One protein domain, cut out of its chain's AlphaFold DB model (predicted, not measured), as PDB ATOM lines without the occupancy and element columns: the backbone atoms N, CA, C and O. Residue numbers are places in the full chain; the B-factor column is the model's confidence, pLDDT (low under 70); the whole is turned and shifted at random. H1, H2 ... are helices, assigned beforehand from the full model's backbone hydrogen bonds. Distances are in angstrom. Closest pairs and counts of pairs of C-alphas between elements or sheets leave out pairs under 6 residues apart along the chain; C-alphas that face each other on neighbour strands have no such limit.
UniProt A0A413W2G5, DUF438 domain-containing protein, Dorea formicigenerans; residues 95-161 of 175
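Overview. This is residues 95 to 161 of the 175 residues of the protein "DUF438 domain-containing protein" of Dorea formicigenerans (UniProt A0A413W2G5). Two helical hairpins, H1 with H2 and H3 with H4, pack crosswise. The printed part has 67 residues and four named helices, H1 to H4: all helix. It is compact, radius of gyration of the C-alphas 10.9 A, spans 29 by 27 by 19 A.

Along the chain. H1, residues 95 to 107, begins at C-alpha 95 (-19.013, 45.421, -6.053). H2 is residues 112 to 123, H3 residues 128 to 140. H4, residues 145 to 161, is 24.2 A long, ending at C-alpha 161 (-5.135, 45.556, -23.508).

Arrangement. Hairpin H1 and H2 has a shallow tilt of 6 degrees, the closest C-alphas being Tyr 102 and Val 115, 6.6 A. H4 residues 147 to 151 alone touch H1, about perpendicular at 78 degrees, closest C-alphas Leu 103 and Glu 147, 6.3 A. H2 and H3 are apart. H1, H2 and H3 have every O i to N i+4 pair within hydrogen-bond range, H4 11 of 13.

Size, cuts and confidence. The printed part has no cut; its links are tight; residues 154 to 161 are under pLDDT 70.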
ATOM      1  N   ASN A  95     -20.067  46.010  -5.234       60.19
ATOM      2  CA  ASN A  95     -19.013  45.421  -6.053       60.19
ATOM      3  C   ASN A  95     -18.966  43.885  -5.970       60.19
ATOM      4  O   ASN A  95     -18.926  43.248  -7.017       60.19
ATOM      5  N   THR A  96     -19.022  43.256  -4.783       64.00
ATOM      6  CA  THR A  96     -19.054  41.776  -4.723       64.00
ATOM      7  C   THR A  96     -20.383  41.222  -5.226       64.00
ATOM      8  O   THR A  96     -20.390  40.154  -5.833       64.00
ATOM      9  N   VAL A  97     -21.496  41.948  -5.065       68.19
ATOM     10  CA  VAL A  97     -22.789  41.582  -5.667       68.19
ATOM     11  C   VAL A  97     -22.703  41.604  -7.196       68.19
ATOM     12  O   VAL A  97     -23.131  40.646  -7.835       68.19
ATOM     13  N   LEU A  98     -22.091  42.636  -7.782       73.38
ATOM     14  CA  LEU A  98     -21.866  42.713  -9.228       73.38
ATOM     15  C   LEU A  98     -20.890  41.635  -9.720       73.38
ATOM     16  O   LEU A  98     -21.168  40.990 -10.724       73.38
ATOM     17  N   LEU A  99     -19.791  41.364  -9.004       71.88
ATOM     18  CA  LEU A  99     -18.876  40.265  -9.353       71.88
ATOM     19  C   LEU A  99     -19.603  38.913  -9.357       71.88
ATOM     20  O   LEU A  99     -19.421  38.125 -10.283       71.88
ATOM     21  N   LYS A 100     -20.458  38.657  -8.358       73.38
ATOM     22  CA  LYS A 100     -21.292  37.445  -8.297       73.38
ATOM     23  C   LYS A 100     -22.253  37.352  -9.484       73.38
ATOM     24  O   LYS A 100     -22.482  36.253  -9.984       73.38
ATOM     25  N   ASP A 101     -22.807  38.475  -9.938       79.19
ATOM     26  CA  ASP A 101     -23.672  38.521 -11.123       79.19
ATOM     27  C   ASP A 101     -22.905  38.133 -12.398       79.19
ATOM     28  O   ASP A 101     -23.315  37.222 -13.122       79.19
ATOM     29  N   TYR A 102     -21.723  38.718 -12.611       75.81
ATOM     30  CA  TYR A 102     -20.870  38.386 -13.755       75.81
ATOM     31  C   TYR A 102     -20.386  36.933 -13.741       75.81
ATOM     32  O   TYR A 102     -20.348  36.293 -14.792       75.81
ATOM     33  N   LEU A 103     -20.077  36.374 -12.567       71.62
ATOM     34  CA  LEU A 103     -19.735  34.955 -12.434       71.62
ATOM     35  C   LEU A 103     -20.877  34.039 -12.870       71.62
ATOM     36  O   LEU A 103     -20.647  33.092 -13.619       71.62
ATOM     37  N   LYS A 104     -22.112  34.348 -12.463       76.44
ATOM     38  CA  LYS A 104     -23.296  33.587 -12.886       76.44
ATOM     39  C   LYS A 104     -23.516  33.678 -14.393       76.44
ATOM     40  O   LYS A 104     -23.788  32.661 -15.024       76.44
ATOM     41  N   ARG A 105     -23.346  34.864 -14.984       76.44
ATOM     42  CA  ARG A 105     -23.429  35.080 -16.440       76.44
ATOM     43  C   ARG A 105     -22.381  34.252 -17.197       76.44
ATOM     44  O   ARG A 105     -22.724  33.512 -18.117       76.44
ATOM     45  N   LEU A 106     -21.129  34.260 -16.731       70.81
ATOM     46  CA  LEU A 106     -20.042  33.433 -17.281       70.81
ATOM     47  C   LEU A 106     -20.238  31.926 -17.045       70.81
ATOM     48  O   LEU A 106     -19.752  31.106 -17.826       70.81
ATOM     49  N   GLY A 107     -20.907  31.536 -15.957       66.62
ATOM     50  CA  GLY A 107     -21.291  30.151 -15.667       66.62
ATOM     51  C   GLY A 107     -22.414  29.646 -16.576       66.62
ATOM     52  O   GLY A 107     -22.388  28.492 -16.998       66.62
ATOM     53  N   ASN A 108     -23.340  30.532 -16.952       75.44
ATOM     54  CA  ASN A 108     -24.453  30.254 -17.863       75.44
ATOM     55  C   ASN A 108     -24.039  30.180 -19.346       75.44
ATOM     56  O   ASN A 108     -24.885  29.917 -20.200       75.44
ATOM     57  N   GLY A 109     -22.753  30.387 -19.660       71.88
ATOM     58  CA  GLY A 109     -22.223  30.320 -21.024       71.88
ATOM     59  C   GLY A 109     -22.362  31.620 -21.815       71.88
ATOM     60  O   GLY A 109     -22.334  31.582 -23.044       71.88
ATOM     61  N   GLU A 110     -22.528  32.758 -21.136       74.94
ATOM     62  CA  GLU A 110     -22.521  34.062 -21.794       74.94
ATOM     63  C   GLU A 110     -21.139  34.389 -22.386       74.94
ATOM     64  O   GLU A 110     -20.101  33.934 -21.896       74.94
ATOM     65  N   ASP A 111     -21.135  35.179 -23.460       78.25
ATOM     66  CA  ASP A 111     -19.923  35.577 -24.162       78.25
ATOM     67  C   ASP A 111     -18.981  36.402 -23.266       78.25
ATOM     68  O   ASP A 111     -19.368  37.393 -22.634       78.25
ATOM     69  N   LEU A 112     -17.715  35.984 -23.237       69.62
ATOM     70  CA  LEU A 112     -16.691  36.567 -22.378       69.62
ATOM     71  C   LEU A 112     -16.367  38.016 -22.770       69.62
ATOM     72  O   LEU A 112     -16.029  38.812 -21.895       69.62
ATOM     73  N   GLU A 113     -16.496  38.397 -24.048       70.56
ATOM     74  CA  GLU A 113     -16.273  39.778 -24.491       70.56
ATOM     75  C   GLU A 113     -17.409  40.706 -24.044       70.56
ATOM     76  O   GLU A 113     -17.143  41.837 -23.626       70.56
ATOM     77  N   SER A 114     -18.657  40.221 -24.063       76.50
ATOM     78  CA  SER A 114     -19.829  40.956 -23.562       76.50
ATOM     79  C   SER A 114     -19.715  41.240 -22.062       76.50
ATOM     80  O   SER A 114     -19.755  42.397 -21.634       76.50
ATOM     81  N   VAL A 115     -19.455  40.195 -21.269       75.25
ATOM     82  CA  VAL A 115     -19.265  40.317 -19.816       75.25
ATOM     83  C   VAL A 115     -18.075  41.211 -19.491       75.25
ATOM     84  O   VAL A 115     -18.163  42.058 -18.605       75.25
ATOM     85  N   LYS A 116     -16.971  41.081 -20.235       71.62
ATOM     86  CA  LYS A 116     -15.806  41.948 -20.065       71.62
ATOM     87  C   LYS A 116     -16.171  43.412 -20.282       71.62
ATOM     88  O   LYS A 116     -15.770  44.235 -19.473       71.62
ATOM     89  N   LYS A 117     -16.916  43.755 -21.336       74.56
ATOM     90  CA  LYS A 117     -17.300  45.144 -21.631       74.56
ATOM     91  C   LYS A 117     -18.147  45.753 -20.512       74.56
ATOM     92  O   LYS A 117     -17.843  46.860 -20.070       74.56
ATOM     93  N   ASP A 118     -19.146  45.015 -20.036       75.00
ATOM     94  CA  ASP A 118     -19.972  45.430 -18.900       75.00
ATOM     95  C   ASP A 118     -19.124  45.569 -17.628       75.00
ATOM     96  O   ASP A 118     -19.275  46.531 -16.875       75.00
ATOM     97  N   PHE A 119     -18.171  44.657 -17.419       74.19
ATOM     98  CA  PHE A 119     -17.227  44.733 -16.312       74.19
ATOM     99  C   PHE A 119     -16.369  46.000 -16.399       74.19
ATOM    100  O   PHE A 119     -16.320  46.756 -15.440       74.19
ATOM    101  N   VAL A 120     -15.762  46.316 -17.551       69.44
ATOM    102  CA  VAL A 120     -14.987  47.560 -17.725       69.44
ATOM    103  C   VAL A 120     -15.846  48.792 -17.483       69.44
ATOM    104  O   VAL A 120     -15.390  49.733 -16.854       69.44
ATOM    105  N   GLN A 121     -17.082  48.805 -17.976       71.38
ATOM    106  CA  GLN A 121     -17.960  49.962 -17.844       71.38
ATOM    107  C   GLN A 121     -18.395  50.208 -16.393       71.38
ATOM    108  O   GLN A 121     -18.601  51.354 -16.007       71.38
ATOM    109  N   ASN A 122     -18.530  49.147 -15.592       70.81
ATOM    110  CA  ASN A 122     -18.922  49.247 -14.186       70.81
ATOM    111  C   ASN A 122     -17.725  49.321 -13.218       70.81
ATOM    112  O   ASN A 122     -17.888  49.785 -12.093       70.81
ATOM    113  N   PHE A 123     -16.536  48.886 -13.647       68.44
ATOM    114  CA  PHE A 123     -15.306  48.833 -12.848       68.44
ATOM    115  C   PHE A 123     -14.163  49.693 -13.424       68.44
ATOM    116  O   PHE A 123     -13.020  49.528 -13.007       68.44
ATOM    117  N   SER A 124     -14.433  50.625 -14.350       60.50
ATOM    118  CA  SER A 124     -13.416  51.503 -14.970       60.50
ATOM    119  C   SER A 124     -12.638  52.341 -13.960       60.50
ATOM    120  O   SER A 124     -11.469  52.645 -14.180       60.50
ATOM    121  N   ASP A 125     -13.295  52.700 -12.862       58.03
ATOM    122  CA  ASP A 125     -12.762  53.551 -11.800       58.03
ATOM    123  C   ASP A 125     -12.307  52.750 -10.569       58.03
ATOM    124  O   ASP A 125     -11.887  53.334  -9.570       58.03
ATOM    125  N   VAL A 126     -12.400  51.415 -10.618       59.97
ATOM    126  CA  VAL A 126     -12.069  50.530  -9.494       59.97
ATOM    127  C   VAL A 126     -10.628  50.042  -9.617       59.97
ATOM    128  O   VAL A 126     -10.203  49.545 -10.661       59.97
ATOM    129  N   ASP A 127      -9.868  50.169  -8.530       60.62
ATOM    130  CA  ASP A 127      -8.466  49.753  -8.486       60.62
ATOM    131  C   ASP A 127      -8.335  48.218  -8.543       60.62
ATOM    132  O   ASP A 127      -9.126  47.482  -7.946       60.62
ATOM    133  N   VAL A 128      -7.287  47.715  -9.207       64.38
ATOM    134  CA  VAL A 128      -6.965  46.272  -9.303       64.38
ATOM    135  C   VAL A 128      -6.925  45.611  -7.926       64.38
ATOM    136  O   VAL A 128      -7.364  44.473  -7.742       64.38
ATOM    137  N   SER A 129      -6.438  46.349  -6.928       65.62
ATOM    138  CA  SER A 129      -6.337  45.882  -5.549       65.62
ATOM    139  C   SER A 129      -7.703  45.612  -4.915       65.62
ATOM    140  O   SER A 129      -7.792  44.818  -3.980       65.62
ATOM    141  N   GLU A 130      -8.765  46.273  -5.378       68.00
ATOM    142  CA  GLU A 130     -10.132  46.055  -4.899       68.00
ATOM    143  C   GLU A 130     -10.775  44.831  -5.549       68.00
ATOM    144  O   GLU A 130     -11.430  44.057  -4.851       68.00
ATOM    145  N   ILE A 131     -10.511  44.591  -6.837       71.25
ATOM    146  CA  ILE A 131     -10.974  43.384  -7.540       71.25
ATOM    147  C   ILE A 131     -10.362  42.133  -6.894       71.25
ATOM    148  O   ILE A 131     -11.083  41.211  -6.525       71.25
ATOM    149  N   MET A 132      -9.052  42.144  -6.631       71.38
ATOM    150  CA  MET A 132      -8.345  41.032  -5.975       71.38
ATOM    151  C   MET A 132      -8.862  40.750  -4.555       71.38
ATOM    152  O   MET A 132      -8.925  39.599  -4.116       71.38
ATOM    153  N   LYS A 133      -9.240  41.796  -3.808       74.50
ATOM    154  CA  LYS A 133      -9.847  41.641  -2.476       74.50
ATOM    155  C   LYS A 133     -11.234  41.015  -2.568       74.50
ATOM    156  O   LYS A 133     -11.527  40.113  -1.788       74.50
ATOM    157  N   ALA A 134     -12.047  41.466  -3.520       74.06
ATOM    158  CA  ALA A 134     -13.376  40.922  -3.753       74.06
ATOM    159  C   ALA A 134     -13.313  39.444  -4.184       74.06
ATOM    160  O   ALA A 134     -14.059  38.622  -3.666       74.06
ATOM    161  N   GLU A 135     -12.363  39.074  -5.044       70.56
ATOM    162  CA  GLU A 135     -12.090  37.680  -5.419       70.56
ATOM    163  C   GLU A 135     -11.687  36.818  -4.216       70.56
ATOM    164  O   GLU A 135     -12.208  35.717  -4.035       70.56
ATOM    165  N   GLN A 136     -10.806  37.320  -3.346       73.88
ATOM    166  CA  GLN A 136     -10.451  36.606  -2.117       73.88
ATOM    167  C   GLN A 136     -11.641  36.403  -1.180       73.88
ATOM    168  O   GLN A 136     -11.721  35.379  -0.500       73.88
ATOM    169  N   GLU A 137     -12.545  37.373  -1.116       77.69
ATOM    170  CA  GLU A 137     -13.771  37.258  -0.335       77.69
ATOM    171  C   GLU A 137     -14.687  36.177  -0.913       77.69
ATOM    172  O   GLU A 137     -15.155  35.323  -0.166       77.69
ATOM    173  N   LEU A 138     -14.822  36.110  -2.241       75.06
ATOM    174  CA  LEU A 138     -15.589  35.059  -2.917       75.06
ATOM    175  C   LEU A 138     -15.035  33.657  -2.641       75.06
ATOM    176  O   LEU A 138     -15.816  32.734  -2.406       75.06
ATOM    177  N   ILE A 139     -13.708  33.496  -2.605       78.00
ATOM    178  CA  ILE A 139     -13.069  32.224  -2.220       78.00
ATOM    179  C   ILE A 139     -13.425  31.864  -0.769       78.00
ATOM    180  O   ILE A 139     -13.749  30.712  -0.479       78.00
ATOM    181  N   LYS A 140     -13.395  32.840   0.149       76.94
ATOM    182  CA  LYS A 140     -13.747  32.631   1.565       76.94
ATOM    183  C   LYS A 140     -15.226  32.308   1.768       76.94
ATOM    184  O   LYS A 140     -15.547  31.537   2.667       76.94
ATOM    185  N   GLU A 141     -16.105  32.860   0.939       70.44
ATOM    186  CA  GLU A 141     -17.544  32.565   0.928       70.44
ATOM    187  C   GLU A 141     -17.880  31.194   0.310       70.44
ATOM    188  O   GLU A 141     -19.034  30.770   0.352       70.44
ATOM    189  N   GLY A 142     -16.888  30.478  -0.235       73.00
ATOM    190  CA  GLY A 142     -17.063  29.136  -0.797       73.00
ATOM    191  C   GLY A 142     -17.345  29.106  -2.299       73.00
ATOM    192  O   GLY A 142     -17.738  28.062  -2.820       73.00
ATOM    193  N   THR A 143     -17.130  30.216  -3.011       74.00
ATOM    194  CA  THR A 143     -17.185  30.240  -4.480       74.00
ATOM    195  C   THR A 143     -16.059  29.361  -5.037       74.00
ATOM    196  O   THR A 143     -14.917  29.466  -4.574       74.00
ATOM    197  N   PRO A 144     -16.329  28.479  -6.015       75.31
ATOM    198  CA  PRO A 144     -15.309  27.595  -6.560       75.31
ATOM    199  C   PRO A 144     -14.179  28.388  -7.229       75.31
ATOM    200  O   PRO A 144     -14.405  29.348  -7.965       75.31
ATOM    201  N   ILE A 145     -12.937  27.942  -7.016       76.50
ATOM    202  CA  ILE A 145     -11.730  28.595  -7.553       76.50
ATOM    203  C   ILE A 145     -11.752  28.738  -9.081       76.50
ATOM    204  O   ILE A 145     -11.167  29.668  -9.623       76.50
ATOM    205  N   THR A 146     -12.460  27.843  -9.772       75.44
ATOM    206  CA  THR A 146     -12.637  27.861 -11.228       75.44
ATOM    207  C   THR A 146     -13.443  29.062 -11.711       75.44
ATOM    208  O   THR A 146     -13.207  29.545 -12.813       75.44
ATOM    209  N   GLU A 147     -14.382  29.561 -10.909       71.62
ATOM    210  CA  GLU A 147     -15.140  30.775 -11.214       71.62
ATOM    211  C   GLU A 147     -14.296  32.015 -10.931       71.62
ATOM    212  O   GLU A 147     -14.197  32.903 -11.775       71.62
ATOM    213  N   VAL A 148     -13.586  32.028  -9.801       74.50
ATOM    214  CA  VAL A 148     -12.698  33.136  -9.429       74.50
ATOM    215  C   VAL A 148     -11.531  33.293 -10.417       74.50
ATOM    216  O   VAL A 148     -11.170  34.409 -10.773       74.50
ATOM    217  N   GLN A 149     -10.994  32.195 -10.958       72.31
ATOM    218  CA  GLN A 149      -9.976  32.243 -12.016       72.31
ATOM    219  C   GLN A 149     -10.464  32.929 -13.300       72.31
ATOM    220  O   GLN A 149      -9.687  33.639 -13.931       72.31
ATOM    221  N   LYS A 150     -11.749  32.799 -13.663       74.75
ATOM    222  CA  LYS A 150     -12.302  33.505 -14.832       74.75
ATOM    223  C   LYS A 150     -12.303  35.022 -14.634       74.75
ATOM    224  O   LYS A 150     -12.089  35.755 -15.596       74.75
ATOM    225  N   LEU A 151     -12.516  35.502 -13.404       71.25
ATOM    226  CA  LEU A 151     -12.390  36.930 -13.081       71.25
ATOM    227  C   LEU A 151     -10.940  37.405 -13.230       71.25
ATOM    228  O   LEU A 151     -10.714  38.478 -13.792       71.25
ATOM    229  N   CYS A 152      -9.979  36.563 -12.840       71.06
ATOM    230  CA  CYS A 152      -8.553  36.821 -13.022       71.06
ATOM    231  C   CYS A 152      -8.153  36.973 -14.496       71.06
ATOM    232  O   CYS A 152      -7.436  37.910 -14.868       71.06
ATOM    233  N   ASP A 153      -8.696  36.128 -15.369       71.31
ATOM    234  CA  ASP A 153      -8.476  36.234 -16.812       71.31
ATOM    235  C   ASP A 153      -9.096  37.514 -17.401       71.31
ATOM    236  O   ASP A 153      -8.477  38.192 -18.230       71.31
ATOM    237  N   VAL A 154     -10.296  37.896 -16.946       68.00
ATOM    238  CA  VAL A 154     -10.997  39.111 -17.397       68.00
ATOM    239  C   VAL A 154     -10.254  40.373 -16.961       68.00
ATOM    240  O   VAL A 154     -10.023  41.256 -17.798       68.00
ATOM    241  N   HIS A 155      -9.829  40.456 -15.695       66.44
ATOM    242  CA  HIS A 155      -9.083  41.610 -15.201       66.44
ATOM    243  C   HIS A 155      -7.679  41.669 -15.819       66.44
ATOM    244  O   HIS A 155      -7.224  42.741 -16.212       66.44
ATOM    245  N   SER A 156      -7.014  40.535 -16.052       68.25
ATOM    246  CA  SER A 156      -5.686  40.527 -16.682       68.25
ATOM    247  C   SER A 156      -5.778  41.002 -18.132       68.25
ATOM    248  O   SER A 156      -4.984  41.829 -18.582       68.25
ATOM    249  N   ALA A 157      -6.814  40.571 -18.858       64.62
ATOM    250  CA  ALA A 157      -7.081  41.018 -20.220       64.62
ATOM    251  C   ALA A 157      -7.545  42.485 -20.310       64.62
ATOM    252  O   ALA A 157      -7.506  43.065 -21.399       64.62
ATOM    253  N   LEU A 158      -8.024  43.078 -19.212       61.53
ATOM    254  CA  LEU A 158      -8.364  44.498 -19.125       61.53
ATOM    255  C   LEU A 158      -7.097  45.365 -19.098       61.53
ATOM    256  O   LEU A 158      -6.990  46.317 -19.868       61.53
ATOM    257  N   PHE A 159      -6.102  44.980 -18.295       57.09
ATOM    258  CA  PHE A 159      -4.858  45.744 -18.147       57.09
ATOM    259  C   PHE A 159      -3.792  45.398 -19.197       57.09
ATOM    260  O   PHE A 159      -3.026  46.269 -19.603       57.09
ATOM    261  N   HIS A 160      -3.783  44.176 -19.736       54.91
ATOM    262  CA  HIS A 160      -2.909  43.817 -20.862       54.91
ATOM    263  C   HIS A 160      -3.378  44.421 -22.200       54.91
ATOM    264  O   HIS A 160      -2.603  44.496 -23.148       54.91
ATOM    265  N   GLY A 161      -4.624  44.897 -22.299       47.34
ATOM    266  CA  GLY A 161      -5.135  45.556 -23.508       47.34
ATOM    267  C   GLY A 161      -4.522  46.937 -23.784       47.34
ATOM    268  O   GLY A 161      -4.568  47.409 -24.920       47.34
TER     269      GLY A 161